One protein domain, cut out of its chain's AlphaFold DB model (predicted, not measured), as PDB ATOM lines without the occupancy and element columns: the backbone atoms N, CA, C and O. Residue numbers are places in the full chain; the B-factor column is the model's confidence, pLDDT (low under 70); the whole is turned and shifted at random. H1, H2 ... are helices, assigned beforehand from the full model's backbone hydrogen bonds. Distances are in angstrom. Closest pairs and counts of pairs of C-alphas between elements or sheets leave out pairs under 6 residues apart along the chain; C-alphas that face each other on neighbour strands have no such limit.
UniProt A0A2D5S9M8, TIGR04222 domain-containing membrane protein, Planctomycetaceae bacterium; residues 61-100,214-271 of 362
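This is residues 61 to 100 and 214 to 271 of the 362 residues of the protein "TIGR04222 domain-containing membrane protein" of Planctomycetaceae bacterium (UniProt A0A2D5S9M8). Three helices, H2, H3 and H4, lie side by side in an up-and-down bundle, each running against the one before it in the chain, and their common direction makes the long axis. The short helix H1 sits at one end of the bundle, near the end of H3 and nearly at right angles to it. The printed part has 98 residues with four named helices in the order H1, H2, H3, H4 and no named strand; the class is all helix. It is only just compact, close to loose, with a radius of gyration of the C-alphas of 15.1 A, and its elongated outline spans 46 by 27 by 17 A.

H1 is residues 61 to 66, with C-alpha 61 at (165.519, 157.877, 84.726). H2 is residues 75 to 98, 34.1 A long from first to last C-alpha. H3, the longest helix, is residues 214 to 244, 43.9 A long, with C-alpha 214 at (201.664, 134.432, 85.402). H4 is residues 251 to 267, 24.2 A long, and ends with C-alpha 267 at (197.862, 145.646, 97.184).

H2 and H3 touch at a shallow tilt of 9 degrees, opposite ways; their closest C-alphas, of Val 97 and Ala 220, are 5.5 A apart. H3 and H4 form a helical hairpin at a shallow tilt of 3 degrees, with the closest C-alphas, of Ala 228 and Leu 261, 6.6 A apart. H2 and H4 touch and run the same way at a shallow tilt of 8 degrees, the closest C-alphas being those of Cys 94 and Val 267, at 5.9 A. H1 is close to H3 but not clearly touching: the C-alphas of Met 66 and Val 241, the closest, are 6.7 A apart. H1 is apart from H2 and H4. In H1, H2, H3 and H4 every O i to N i+4 pair is within hydrogen-bond range.

The two C-alphas farthest apart, of Thr 214 and Gly 246, are 46.9 A from each other. Residues 101 to 213 are not printed, and C-alphas 100 and 214 are 10.7 A apart across this cut. The links H1 to H2 and H3 to H4 are short. The mean pLDDT of the printed part is 86.7, and it is under 70 at residues 61 to 63 and 65 to 67.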
ATOM      1  N   ASN A  61     164.159 158.388  84.543       67.94
ATOM      2  CA  ASN A  61     165.519 157.877  84.726       67.94
ATOM      3  C   ASN A  61     166.395 158.868  85.497       67.94
ATOM      4  O   ASN A  61     167.172 158.453  86.356       67.94
ATOM      5  N   MET A  62     166.275 160.164  85.202       65.50
ATOM      6  CA  MET A  62     167.027 161.211  85.893       65.50
ATOM      7  C   MET A  62     166.558 161.378  87.341       65.50
ATOM      8  O   MET A  62     167.399 161.465  88.234       65.50
ATOM      9  N   ASP A  63     165.248 161.321  87.597       69.62
ATOM     10  CA  ASP A  63     164.689 161.382  88.950       69.62
ATOM     11  C   ASP A  63     165.149 160.195  89.805       69.62
ATOM     12  O   ASP A  63     165.579 160.383  90.940       69.62
ATOM     13  N   TRP A  64     165.146 158.974  89.262       70.12
ATOM     14  CA  TRP A  64     165.640 157.790  89.976       70.12
ATOM     15  C   TRP A  64     167.148 157.849  90.266       70.12
ATOM     16  O   TRP A  64     167.611 157.396  91.315       70.12
ATOM     17  N   LEU A  65     167.930 158.406  89.340       66.38
ATOM     18  CA  LEU A  65     169.382 158.511  89.479       66.38
ATOM     19  C   LEU A  65     169.786 159.596  90.488       66.38
ATOM     20  O   LEU A  65     170.832 159.468  91.126       66.38
ATOM     21  N   MET A  66     168.951 160.624  90.656       65.50
ATOM     22  CA  MET A  66     169.147 161.726  91.602       65.50
ATOM     23  C   MET A  66     168.514 161.466  92.977       65.50
ATOM     24  O   MET A  66     169.037 161.960  93.974       65.50
ATOM     25  N   HIS A  67     167.452 160.659  93.052       69.50
ATOM     26  CA  HIS A  67     166.737 160.321  94.286       69.50
ATOM     27  C   HIS A  67     166.850 158.826  94.594       69.50
ATOM     28  O   HIS A  67     166.027 157.994  94.209       69.50
ATOM     29  N   ASN A  68     167.911 158.490  95.318       77.69
ATOM     30  CA  ASN A  68     168.218 157.147  95.791       77.69
ATOM     31  C   ASN A  68     168.748 157.257  97.230       77.69
ATOM     32  O   ASN A  68     169.441 158.233  97.531       77.69
ATOM     33  N   PRO A  69     168.520 156.264  98.116       75.38
ATOM     34  CA  PRO A  69     169.095 156.253  99.464       75.38
ATOM     35  C   PRO A  69     170.600 156.565  99.518       75.38
ATOM     36  O   PRO A  69     171.055 157.137 100.500       75.38
ATOM     37  N   ILE A  70     171.381 156.245  98.480       74.12
ATOM     38  CA  ILE A  70     172.812 156.591  98.401       74.12
ATOM     39  C   ILE A  70     173.030 158.080  98.063       74.12
ATOM     40  O   ILE A  70     173.931 158.723  98.619       74.12
ATOM     41  N   ALA A  71     172.218 158.638  97.162       73.38
ATOM     42  CA  ALA A  71     172.275 160.039  96.741       73.38
ATOM     43  C   ALA A  71     171.824 160.985  97.863       73.38
ATOM     44  O   ALA A  71     172.548 161.933  98.173       73.38
ATOM     45  N   ASP A  72     170.736 160.645  98.557       77.25
ATOM     46  CA  ASP A  72     170.134 161.457  99.624       77.25
ATOM     47  C   ASP A  72     170.804 161.261 100.999       77.25
ATOM     48  O   ASP A  72     170.508 161.969 101.963       77.25
ATOM     49  N   MET A  73     171.747 160.317 101.118       80.56
ATOM     50  CA  MET A  73     172.467 160.081 102.369       80.56
ATOM     51  C   MET A  73     173.337 161.280 102.767       80.56
ATOM     52  O   MET A  73     174.149 161.777 101.973       80.56
ATOM     53  N   TYR A  74     173.215 161.672 104.040       83.38
ATOM     54  CA  TYR A  74     173.997 162.730 104.676       83.38
ATOM     55  C   TYR A  74     175.509 162.473 104.546       83.38
ATOM     56  O   TYR A  74     175.990 161.357 104.761       83.38
ATOM     57  N   GLY A  75     176.262 163.519 104.188       80.69
ATOM     58  CA  GLY A  75     177.655 163.430 103.722       80.69
ATOM     59  C   GLY A  75     178.593 162.571 104.588       80.69
ATOM     60  O   GLY A  75     179.221 161.660 104.054       80.69
ATOM     61  N   PRO A  76     178.671 162.784 105.913       85.12
ATOM     62  CA  PRO A  76     179.470 161.951 106.816       85.12
ATOM     63  C   PRO A  76     179.122 160.456 106.804       85.12
ATOM     64  O   PRO A  76     180.029 159.624 106.798       85.12
ATOM     65  N   TYR A  77     177.836 160.093 106.746       87.88
ATOM     66  CA  TYR A  77     177.438 158.683 106.655       87.88
ATOM     67  C   TYR A  77     177.810 158.086 105.297       87.88
ATOM     68  O   TYR A  77     178.260 156.943 105.241       87.88
ATOM     69  N   PHE A  78     177.722 158.874 104.219       88.06
ATOM     70  CA  PHE A  78     178.229 158.452 102.915       88.06
ATOM     71  C   PHE A  78     179.735 158.201 102.938       88.06
ATOM     72  O   PHE A  78     180.185 157.200 102.394       88.06
ATOM     73  N   LEU A  79     180.518 159.070 103.576       88.19
ATOM     74  CA  LEU A  79     181.966 158.889 103.680       88.19
ATOM     75  C   LEU A  79     182.328 157.613 104.442       88.19
ATOM     76  O   LEU A  79     183.222 156.888 104.013       88.19
ATOM     77  N   LEU A  80     181.616 157.309 105.530       90.69
ATOM     78  CA  LEU A  80     181.808 156.062 106.271       90.69
ATOM     79  C   LEU A  80     181.420 154.845 105.422       90.69
ATOM     80  O   LEU A  80     182.192 153.896 105.330       90.69
ATOM     81  N   PHE A  81     180.274 154.897 104.743       91.62
ATOM     82  CA  PHE A  81     179.838 153.849 103.819       91.62
ATOM     83  C   PHE A  81     180.848 153.621 102.683       91.62
ATOM     84  O   PHE A  81     181.231 152.483 102.412       91.62
ATOM     85  N   TYR A  82     181.328 154.701 102.062       91.06
ATOM     86  CA  TYR A  82     182.355 154.673 101.027       91.06
ATOM     87  C   TYR A  82     183.658 154.074 101.557       91.06
ATOM     88  O   TYR A  82     184.206 153.168 100.937       91.06
ATOM     89  N   GLY A  83     184.116 154.510 102.734       92.12
ATOM     90  CA  GLY A  83     185.302 153.971 103.395       92.12
ATOM     91  C   GLY A  83     185.187 152.474 103.691       92.12
ATOM     92  O   GLY A  83     186.115 151.723 103.402       92.12
ATOM     93  N   CYS A  84     184.037 152.009 104.189       94.62
ATOM     94  CA  CYS A  84     183.769 150.583 104.384       94.62
ATOM     95  C   CYS A  84     183.768 149.814 103.056       94.62
ATOM     96  O   CYS A  84     184.375 148.749 102.971       94.62
ATOM     97  N   GLY A  85     183.140 150.357 102.010       93.00
ATOM     98  CA  GLY A  85     183.139 149.762 100.672       93.00
ATOM     99  C   GLY A  85     184.546 149.645 100.085       93.00
ATOM    100  O   GLY A  85     184.921 148.586  99.581       93.00
ATOM    101  N   VAL A  86     185.359 150.695 100.220       93.44
ATOM    102  CA  VAL A  86     186.780 150.697  99.851       93.44
ATOM    103  C   VAL A  86     187.539 149.636 100.643       93.44
ATOM    104  O   VAL A  86     188.234 148.823 100.043       93.44
ATOM    105  N   ALA A  87     187.388 149.592 101.968       94.38
ATOM    106  CA  ALA A  87     188.084 148.626 102.815       94.38
ATOM    107  C   ALA A  87     187.729 147.177 102.446       94.38
ATOM    108  O   ALA A  87     188.623 146.351 102.282       94.38
ATOM    109  N   LEU A  88     186.444 146.875 102.243       95.31
ATOM    110  CA  LEU A  88     185.989 145.556 101.797       95.31
ATOM    111  C   LEU A  88     186.517 145.209 100.404       95.31
ATOM    112  O   LEU A  88     186.954 144.082 100.182       95.31
ATOM    113  N   THR A  89     186.537 146.180  99.486       93.19
ATOM    114  CA  THR A  89     187.104 146.003  98.142       93.19
ATOM    115  C   THR A  89     188.594 145.685  98.230       93.19
ATOM    116  O   THR A  89     189.042 144.713  97.631       93.19
ATOM    117  N   LEU A  90     189.359 146.438  99.025       93.19
ATOM    118  CA  LEU A  90     190.790 146.208  99.239       93.19
ATOM    119  C   LEU A  90     191.063 144.843  99.882       93.19
ATOM    120  O   LEU A  90     191.965 144.135  99.437       93.19
ATOM    121  N   LEU A  91     190.282 144.448 100.891       93.38
ATOM    122  CA  LEU A  91     190.398 143.139 101.541       93.38
ATOM    123  C   LEU A  91     190.080 141.999 100.571       93.38
ATOM    124  O   LEU A  91     190.853 141.046 100.483       93.38
ATOM    125  N   GLY A  92     188.989 142.116  99.812       92.31
ATOM    126  CA  GLY A  92     188.610 141.146  98.787       92.31
ATOM    127  C   GLY A  92     189.659 141.036  97.682       92.31
ATOM    128  O   GLY A  92     190.014 139.927  97.288       92.31
ATOM    129  N   CYS A  93     190.226 142.164  97.244       90.00
ATOM    130  CA  CYS A  93     191.308 142.182  96.262       90.00
ATOM    131  C   CYS A  93     192.575 141.512  96.809       90.00
ATOM    132  O   CYS A  93     193.140 140.632  96.165       90.00
ATOM    133  N   CYS A  94     192.989 141.876  98.025       87.94
ATOM    134  CA  CYS A  94     194.150 141.297  98.701       87.94
ATOM    135  C   CYS A  94     194.010 139.778  98.857       87.94
ATOM    136  O   CYS A  94     194.932 139.028  98.535       87.94
ATOM    137  N   TRP A  95     192.841 139.317  99.311       88.38
ATOM    138  CA  TRP A  95     192.546 137.893  99.442       88.38
ATOM    139  C   TRP A  95     192.544 137.212  98.074       88.38
ATOM    140  O   TRP A  95     193.225 136.204  97.895       88.38
ATOM    141  N   GLY A  96     191.823 137.756  97.093       85.25
ATOM    142  CA  GLY A  96     191.689 137.170  95.760       85.25
ATOM    143  C   GLY A  96     193.026 136.992  95.041       85.25
ATOM    144  O   GLY A  96     193.238 135.967  94.399       85.25
ATOM    145  N   VAL A  97     193.953 137.940  95.200       84.69
ATOM    146  CA  VAL A  97     195.308 137.830  94.638       84.69
ATOM    147  C   VAL A  97     196.156 136.827  95.418       84.69
ATOM    148  O   VAL A  97     196.762 135.942  94.820       84.69
ATOM    149  N   ARG A  98     196.185 136.911  96.755       80.31
ATOM    150  CA  ARG A  98     197.059 136.055  97.581       80.31
ATOM    151  C   ARG A  98     196.629 134.592  97.623       80.31
ATOM    152  O   ARG A  98     197.482 133.718  97.710       80.31
ATOM    153  N   SER A  99     195.329 134.322  97.574       81.62
ATOM    154  CA  SER A  99     194.782 132.958  97.619       81.62
ATOM    155  C   SER A  99     194.998 132.163  96.332       81.62
ATOM    156  O   SER A  99     194.849 130.947  96.348       81.62
ATOM    157  N   ARG A 100     195.359 132.827  95.227       80.44
ATOM    158  CA  ARG A 100     195.640 132.171  93.943       80.44
ATOM    159  C   ARG A 100     197.057 131.632  93.815       80.44
ATOM    160  O   ARG A 100     197.353 130.954  92.840       80.44
ATOM    161  N   THR A 214     202.404 133.514  86.282       84.94
ATOM    162  CA  THR A 214     201.664 134.432  85.402       84.94
ATOM    163  C   THR A 214     200.184 134.521  85.770       84.94
ATOM    164  O   THR A 214     199.626 135.613  85.756       84.94
ATOM    165  N   GLU A 215     199.580 133.421  86.224       84.31
ATOM    166  CA  GLU A 215     198.186 133.368  86.686       84.31
ATOM    167  C   GLU A 215     197.893 134.359  87.824       84.31
ATOM    168  O   GLU A 215     196.840 134.999  87.852       84.31
ATOM    169  N   VAL A 216     198.835 134.529  88.759       86.00
ATOM    170  CA  VAL A 216     198.693 135.476  89.874       86.00
ATOM    171  C   VAL A 216     198.855 136.913  89.381       86.00
ATOM    172  O   VAL A 216     198.136 137.792  89.852       86.00
ATOM    173  N   LYS A 217     199.739 137.158  88.404       87.19
ATOM    174  CA  LYS A 217     199.910 138.482  87.777       87.19
ATOM    175  C   LYS A 217     198.641 138.908  87.033       87.19
ATOM    176  O   LYS A 217     198.107 139.980  87.303       87.19
ATOM    177  N   GLU A 218     198.105 138.039  86.179       87.75
ATOM    178  CA  GLU A 218     196.864 138.291  85.437       87.75
ATOM    179  C   GLU A 218     195.668 138.477  86.378       87.75
ATOM    180  O   GLU A 218     194.856 139.392  86.210       87.75
ATOM    181  N   ALA A 219     195.580 137.644  87.422       86.88
ATOM    182  CA  ALA A 219     194.581 137.798  88.466       86.88
ATOM    183  C   ALA A 219     194.700 139.155  89.166       86.88
ATOM    184  O   ALA A 219     193.678 139.804  89.378       86.88
ATOM    185  N   ALA A 220     195.912 139.589  89.511       89.75
ATOM    186  CA  ALA A 220     196.148 140.860  90.183       89.75
ATOM    187  C   ALA A 220     195.743 142.058  89.320       89.75
ATOM    188  O   ALA A 220     195.081 142.969  89.818       89.75
ATOM    189  N   GLU A 221     196.028 142.022  88.019       90.56
ATOM    190  CA  GLU A 221     195.590 143.055  87.082       90.56
ATOM    191  C   GLU A 221     194.073 143.088  86.897       90.56
ATOM    192  O   GLU A 221     193.475 144.165  86.831       90.56
ATOM    193  N   LEU A 222     193.431 141.923  86.768       91.38
ATOM    194  CA  LEU A 222     191.981 141.845  86.607       91.38
ATOM    195  C   LEU A 222     191.274 142.322  87.879       91.38
ATOM    196  O   LEU A 222     190.408 143.191  87.820       91.38
ATOM    197  N   VAL A 223     191.684 141.792  89.032       91.38
ATOM    198  CA  VAL A 223     191.144 142.151  90.346       91.38
ATOM    199  C   VAL A 223     191.374 143.636  90.626       91.38
ATOM    200  O   VAL A 223     190.425 144.337  90.974       91.38
ATOM    201  N   GLY A 224     192.577 144.153  90.368       92.38
ATOM    202  CA  GLY A 224     192.898 145.575  90.501       92.38
ATOM    203  C   GLY A 224     192.032 146.465  89.608       92.38
ATOM    204  O   GLY A 224     191.459 147.440  90.091       92.38
ATOM    205  N   ARG A 225     191.839 146.101  88.332       93.69
ATOM    206  CA  ARG A 225     190.931 146.828  87.426       93.69
ATOM    207  C   ARG A 225     189.492 146.820  87.933       93.69
ATOM    208  O   ARG A 225     188.856 147.871  87.968       93.69
ATOM    209  N   THR A 226     188.985 145.667  88.368       93.50
ATOM    210  CA  THR A 226     187.622 145.576  88.917       93.50
ATOM    211  C   THR A 226     187.463 146.397  90.198       93.50
ATOM    212  O   THR A 226     186.491 147.140  90.321       93.50
ATOM    213  N   GLY A 227     188.442 146.358  91.107       92.88
ATOM    214  CA  GLY A 227     188.450 147.172  92.321       92.88
ATOM    215  C   GLY A 227     188.482 148.670  92.016       92.88
ATOM    216  O   GLY A 227     187.728 149.433  92.616       92.88
ATOM    217  N   ALA A 228     189.276 149.094  91.028       94.88
ATOM    218  CA  ALA A 228     189.335 150.487  90.599       94.88
ATOM    219  C   ALA A 228     187.984 150.962  90.045       94.88
ATOM    220  O   ALA A 228     187.528 152.044  90.409       94.88
ATOM    221  N   VAL A 229     187.309 150.138  89.233       95.81
ATOM    222  CA  VAL A 229     185.962 150.437  88.718       95.81
ATOM    223  C   VAL A 229     184.947 150.574  89.852       95.81
ATOM    224  O   VAL A 229     184.133 151.490  89.816       95.81
ATOM    225  N   VAL A 230     185.004 149.728  90.885       94.44
ATOM    226  CA  VAL A 230     184.104 149.830  92.049       94.44
ATOM    227  C   VAL A 230     184.354 151.120  92.838       94.44
ATOM    228  O   VAL A 230     183.412 151.858  93.129       94.44
ATOM    229  N   ILE A 231     185.618 151.429  93.146       93.75
ATOM    230  CA  ILE A 231     186.012 152.617  93.924       93.75
ATOM    231  C   ILE A 231     185.666 153.909  93.173       93.75
ATOM    232  O   ILE A 231     185.097 154.836  93.762       93.75
ATOM    233  N   LEU A 232     185.987 153.967  91.877       94.44
ATOM    234  CA  LEU A 232     185.700 155.115  91.018       94.44
ATOM    235  C   LEU A 232     184.217 155.229  90.682       94.44
ATOM    236  O   LEU A 232     183.702 156.338  90.640       94.44
ATOM    237  N   GLY A 233     183.518 154.115  90.474       92.88
ATOM    238  CA  GLY A 233     182.086 154.108  90.192       92.88
ATOM    239  C   GLY A 233     181.287 154.658  91.368       92.88
ATOM    240  O   GLY A 233     180.485 155.573  91.196       92.88
ATOM    241  N   LEU A 234     181.563 154.169  92.582       90.19
ATOM    242  CA  LEU A 234     180.858 154.614  93.783       90.19
ATOM    243  C   LEU A 234     181.196 156.071  94.149       90.19
ATOM    244  O   LEU A 234     180.297 156.865  94.431       90.19
ATOM    245  N   GLY A 235     182.483 156.432  94.124       90.12
ATOM    246  CA  GLY A 235     182.931 157.794  94.431       90.12
ATOM    247  C   GLY A 235     182.516 158.800  93.355       90.12
ATOM    248  O   GLY A 235     182.007 159.874  93.670       90.12
ATOM    249  N   GLY A 236     182.671 158.429  92.085       90.88
ATOM    250  CA  GLY A 236     182.323 159.243  90.922       90.88
ATOM    251  C   GLY A 236     180.825 159.507  90.811       90.88
ATOM    252  O   GLY A 236     180.436 160.640  90.543       90.88
ATOM    253  N   TYR A 237     179.982 158.512  91.104       89.56
ATOM    254  CA  TYR A 237     178.530 158.701  91.166       89.56
ATOM    255  C   TYR A 237     178.144 159.776  92.193       89.56
ATOM    256  O   TYR A 237     177.445 160.732  91.857       89.56
ATOM    257  N   LYS A 238     178.653 159.689  93.432       86.12
ATOM    258  CA  LYS A 238     178.346 160.697  94.461       86.12
ATOM    259  C   LYS A 238     178.949 162.060  94.130       86.12
ATOM    260  O   LYS A 238     178.318 163.075  94.410       86.12
ATOM    261  N   LEU A 239     180.134 162.094  93.522       88.00
ATOM    262  CA  LEU A 239     180.751 163.332  93.053       88.00
ATOM    263  C   LEU A 239     179.874 164.025  91.999       88.00
ATOM    264  O   LEU A 239     179.649 165.228  92.105       88.00
ATOM    265  N   ALA A 240     179.327 163.277  91.037       87.31
ATOM    266  CA  ALA A 240     178.420 163.811  90.022       87.31
ATOM    267  C   ALA A 240     177.135 164.389  90.642       87.31
ATOM    268  O   ALA A 240     176.762 165.520  90.331       87.31
ATOM    269  N   VAL A 241     176.510 163.664  91.579       85.88
ATOM    270  CA  VAL A 241     175.322 164.146  92.309       85.88
ATOM    271  C   VAL A 241     175.645 165.401  93.127       85.88
ATOM    272  O   VAL A 241     174.877 166.361  93.117       85.88
ATOM    273  N   ALA A 242     176.789 165.435  93.816       85.25
ATOM    274  CA  ALA A 242     177.202 166.581  94.625       85.25
ATOM    275  C   ALA A 242     177.445 167.841  93.776       85.25
ATOM    276  O   ALA A 242     177.031 168.931  94.169       85.25
ATOM    277  N   LEU A 243     178.053 167.685  92.593       85.44
ATOM    278  CA  LEU A 243     178.240 168.775  91.633       85.44
ATOM    279  C   LEU A 243     176.900 169.273  91.074       85.44
ATOM    280  O   LEU A 243     176.684 170.481  91.014       85.44
ATOM    281  N   ALA A 244     175.983 168.365  90.728       83.69
ATOM    282  CA  ALA A 244     174.653 168.714  90.221       83.69
ATOM    283  C   ALA A 244     173.777 169.426  91.269       83.69
ATOM    284  O   ALA A 244     172.948 170.263  90.924       83.69
ATOM    285  N   THR A 245     173.977 169.121  92.552       80.00
ATOM    286  CA  THR A 245     173.243 169.725  93.678       80.00
ATOM    287  C   THR A 245     173.932 170.961  94.271       80.00
ATOM    288  O   THR A 245     173.386 171.577  95.182       80.00
ATOM    289  N   GLY A 246     175.109 171.352  93.765       79.38
ATOM    290  CA  GLY A 246     175.828 172.557  94.198       79.38
ATOM    291  C   GLY A 246     176.559 172.438  95.543       79.38
ATOM    292  O   GLY A 246     176.885 173.453  96.155       79.38
ATOM    293  N   HIS A 247     176.831 171.222  96.026       77.81
ATOM    294  CA  HIS A 247     177.545 171.006  97.285       77.81
ATOM    295  C   HIS A 247     179.070 171.074  97.096       77.81
ATOM    296  O   HIS A 247     179.653 170.288  96.354       77.81
ATOM    297  N   SER A 248     179.749 171.944  97.852       73.75
ATOM    298  CA  SER A 248     181.210 172.144  97.750       73.75
ATOM    299  C   SER A 248     182.061 171.169  98.583       73.75
ATOM    300  O   SER A 248     183.284 171.143  98.455       73.75
ATOM    301  N   ASN A 249     181.450 170.333  99.429       77.50
ATOM    302  CA  ASN A 249     182.156 169.458 100.380       77.50
ATOM    303  C   ASN A 249     182.636 168.129  99.755       77.50
ATOM    304  O   ASN A 249     182.518 167.068 100.364       77.50
ATOM    305  N   VAL A 250     183.165 168.169  98.529       86.12
ATOM    306  CA  VAL A 250     183.577 166.974  97.763       86.12
ATOM    307  C   VAL A 250     185.068 166.651  97.866       86.12
ATOM    308  O   VAL A 250     185.488 165.547  97.526       86.12
ATOM    309  N   LEU A 251     185.880 167.584  98.376       88.12
ATOM    310  CA  LEU A 251     187.339 167.447  98.424       88.12
ATOM    311  C   LEU A 251     187.796 166.198  99.195       88.12
ATOM    312  O   LEU A 251     188.669 165.469  98.731       88.12
ATOM    313  N   LEU A 252     187.186 165.921 100.351       88.38
ATOM    314  CA  LEU A 252     187.557 164.771 101.183       88.38
ATOM    315  C   LEU A 252     187.284 163.440 100.469       88.38
ATOM    316  O   LEU A 252     188.095 162.520 100.557       88.38
ATOM    317  N   LEU A 253     186.186 163.355  99.712       89.69
ATOM    318  CA  LEU A 253     185.854 162.186  98.899       89.69
ATOM    319  C   LEU A 253     186.913 161.950  97.816       89.69
ATOM    320  O   LEU A 253     187.357 160.819  97.638       89.69
ATOM    321  N   ILE A 254     187.363 163.016  97.145       91.12
ATOM    322  CA  ILE A 254     188.421 162.935  96.127       91.12
ATOM    323  C   ILE A 254     189.729 162.438  96.754       91.12
ATOM    324  O   ILE A 254     190.338 161.506  96.230       91.12
ATOM    325  N   ILE A 255     190.141 163.005  97.893       93.56
ATOM    326  CA  ILE A 255     191.361 162.584  98.600       93.56
ATOM    327  C   ILE A 255     191.272 161.106  99.001       93.56
ATOM    328  O   ILE A 255     192.205 160.348  98.746       93.56
ATOM    329  N   MET A 256     190.147 160.675  99.581       92.81
ATOM    330  CA  MET A 256     189.936 159.271  99.946       92.81
ATOM    331  C   MET A 256     189.995 158.344  98.731       92.81
ATOM    332  O   MET A 256     190.625 157.294  98.813       92.81
ATOM    333  N   GLY A 257     189.407 158.741  97.600       93.00
ATOM    334  CA  GLY A 257     189.482 157.982  96.352       93.00
ATOM    335  C   GLY A 257     190.914 157.848  95.827       93.00
ATOM    336  O   GLY A 257     191.341 156.746  95.491       93.00
ATOM    337  N   LEU A 258     191.691 158.936  95.820       95.06
ATOM    338  CA  LEU A 258     193.094 158.910  95.387       95.06
ATOM    339  C   LEU A 258     193.963 158.029  96.293       95.06
ATOM    340  O   LEU A 258     194.736 157.209  95.796       95.06
ATOM    341  N   VAL A 259     193.808 158.152  97.614       95.44
ATOM    342  CA  VAL A 259     194.510 157.300  98.585       95.44
ATOM    343  C   VAL A 259     194.114 155.834  98.393       95.44
ATOM    344  O   VAL A 259     194.985 154.968  98.351       95.44
ATOM    345  N   ALA A 260     192.823 155.550  98.213       93.69
ATOM    346  CA  ALA A 260     192.324 154.201  97.979       93.69
ATOM    347  C   ALA A 260     192.900 153.577  96.700       93.69
ATOM    348  O   ALA A 260     193.301 152.418  96.730       93.69
ATOM    349  N   LEU A 261     193.003 154.339  95.606       94.69
ATOM    350  CA  LEU A 261     193.636 153.885  94.364       94.69
ATOM    351  C   LEU A 261     195.136 153.630  94.537       94.69
ATOM    352  O   LEU A 261     195.644 152.629  94.037       94.69
ATOM    353  N   GLY A 262     195.839 154.490  95.280       94.06
ATOM    354  CA  GLY A 262     197.249 154.279  95.611       94.06
ATOM    355  C   GLY A 262     197.470 152.998  96.424       94.06
ATOM    356  O   GLY A 262     198.355 152.204  96.106       94.06
ATOM    357  N   ILE A 263     196.630 152.759  97.438       93.81
ATOM    358  CA  ILE A 263     196.666 151.526  98.238       93.81
ATOM    359  C   ILE A 263     196.304 150.316  97.373       93.81
ATOM    360  O   ILE A 263     196.993 149.303  97.442       93.81
ATOM    361  N   LEU A 264     195.267 150.417  96.537       92.19
ATOM    362  CA  LEU A 264     194.857 149.346  95.630       92.19
ATOM    363  C   LEU A 264     196.000 148.959  94.687       92.19
ATOM    364  O   LEU A 264     196.290 147.776  94.554       92.19
ATOM    365  N   GLY A 265     196.693 149.943  94.108       90.94
ATOM    366  CA  GLY A 265     197.869 149.710  93.270       90.94
ATOM    367  C   GLY A 265     198.958 148.922  93.999       90.94
ATOM    368  O   GLY A 265     199.489 147.972  93.441       90.94
ATOM    369  N   LYS A 266     199.232 149.245  95.272       89.62
ATOM    370  CA  LYS A 266     200.209 148.507  96.095       89.62
ATOM    371  C   LYS A 266     199.733 147.118  96.524       89.62
ATOM    372  O   LYS A 266     200.543 146.209  96.653       89.62
ATOM    373  N   VAL A 267     198.440 146.940  96.780       88.38
ATOM    374  CA  VAL A 267     197.862 145.646  97.184       88.38
ATOM    375  C   VAL A 267     197.783 144.678  96.005       88.38
ATOM    376  O   VAL A 267     197.995 143.480  96.182       88.38
ATOM    377  N   CYS A 268     197.489 145.198  94.815       88.44
ATOM    378  CA  CYS A 268     197.417 144.444  93.569       88.44
ATOM    379  C   CYS A 268     198.758 144.383  92.827       88.44
ATOM    380  O   CYS A 268     198.798 143.870  91.714       88.44
ATOM    381  N   GLU A 269     199.852 144.876  93.410       85.75
ATOM    382  CA  GLU A 269     201.186 144.689  92.844       85.75
ATOM    383  C   GLU A 269     201.585 143.217  93.034       85.75
ATOM    384  O   GLU A 269     201.728 142.761  94.179       85.75
ATOM    385  N   PRO A 270     201.710 142.425  91.950       81.69
ATOM    386  CA  PRO A 270     202.049 141.022  92.090       81.69
ATOM    387  C   PRO A 270     203.449 140.915  92.705       81.69
ATOM    388  O   PRO A 270     204.386 141.567  92.236       81.69
ATOM    389  N   PRO A 271     203.631 140.101  93.758       85.19
ATOM    390  CA  PRO A 271     204.950 139.927  94.338       85.19
ATOM    391  C   PRO A 271     205.893 139.299  93.309       85.19
ATOM    392  O   PRO A 271     205.454 138.509  92.484       85.19
TER     393      PRO A 271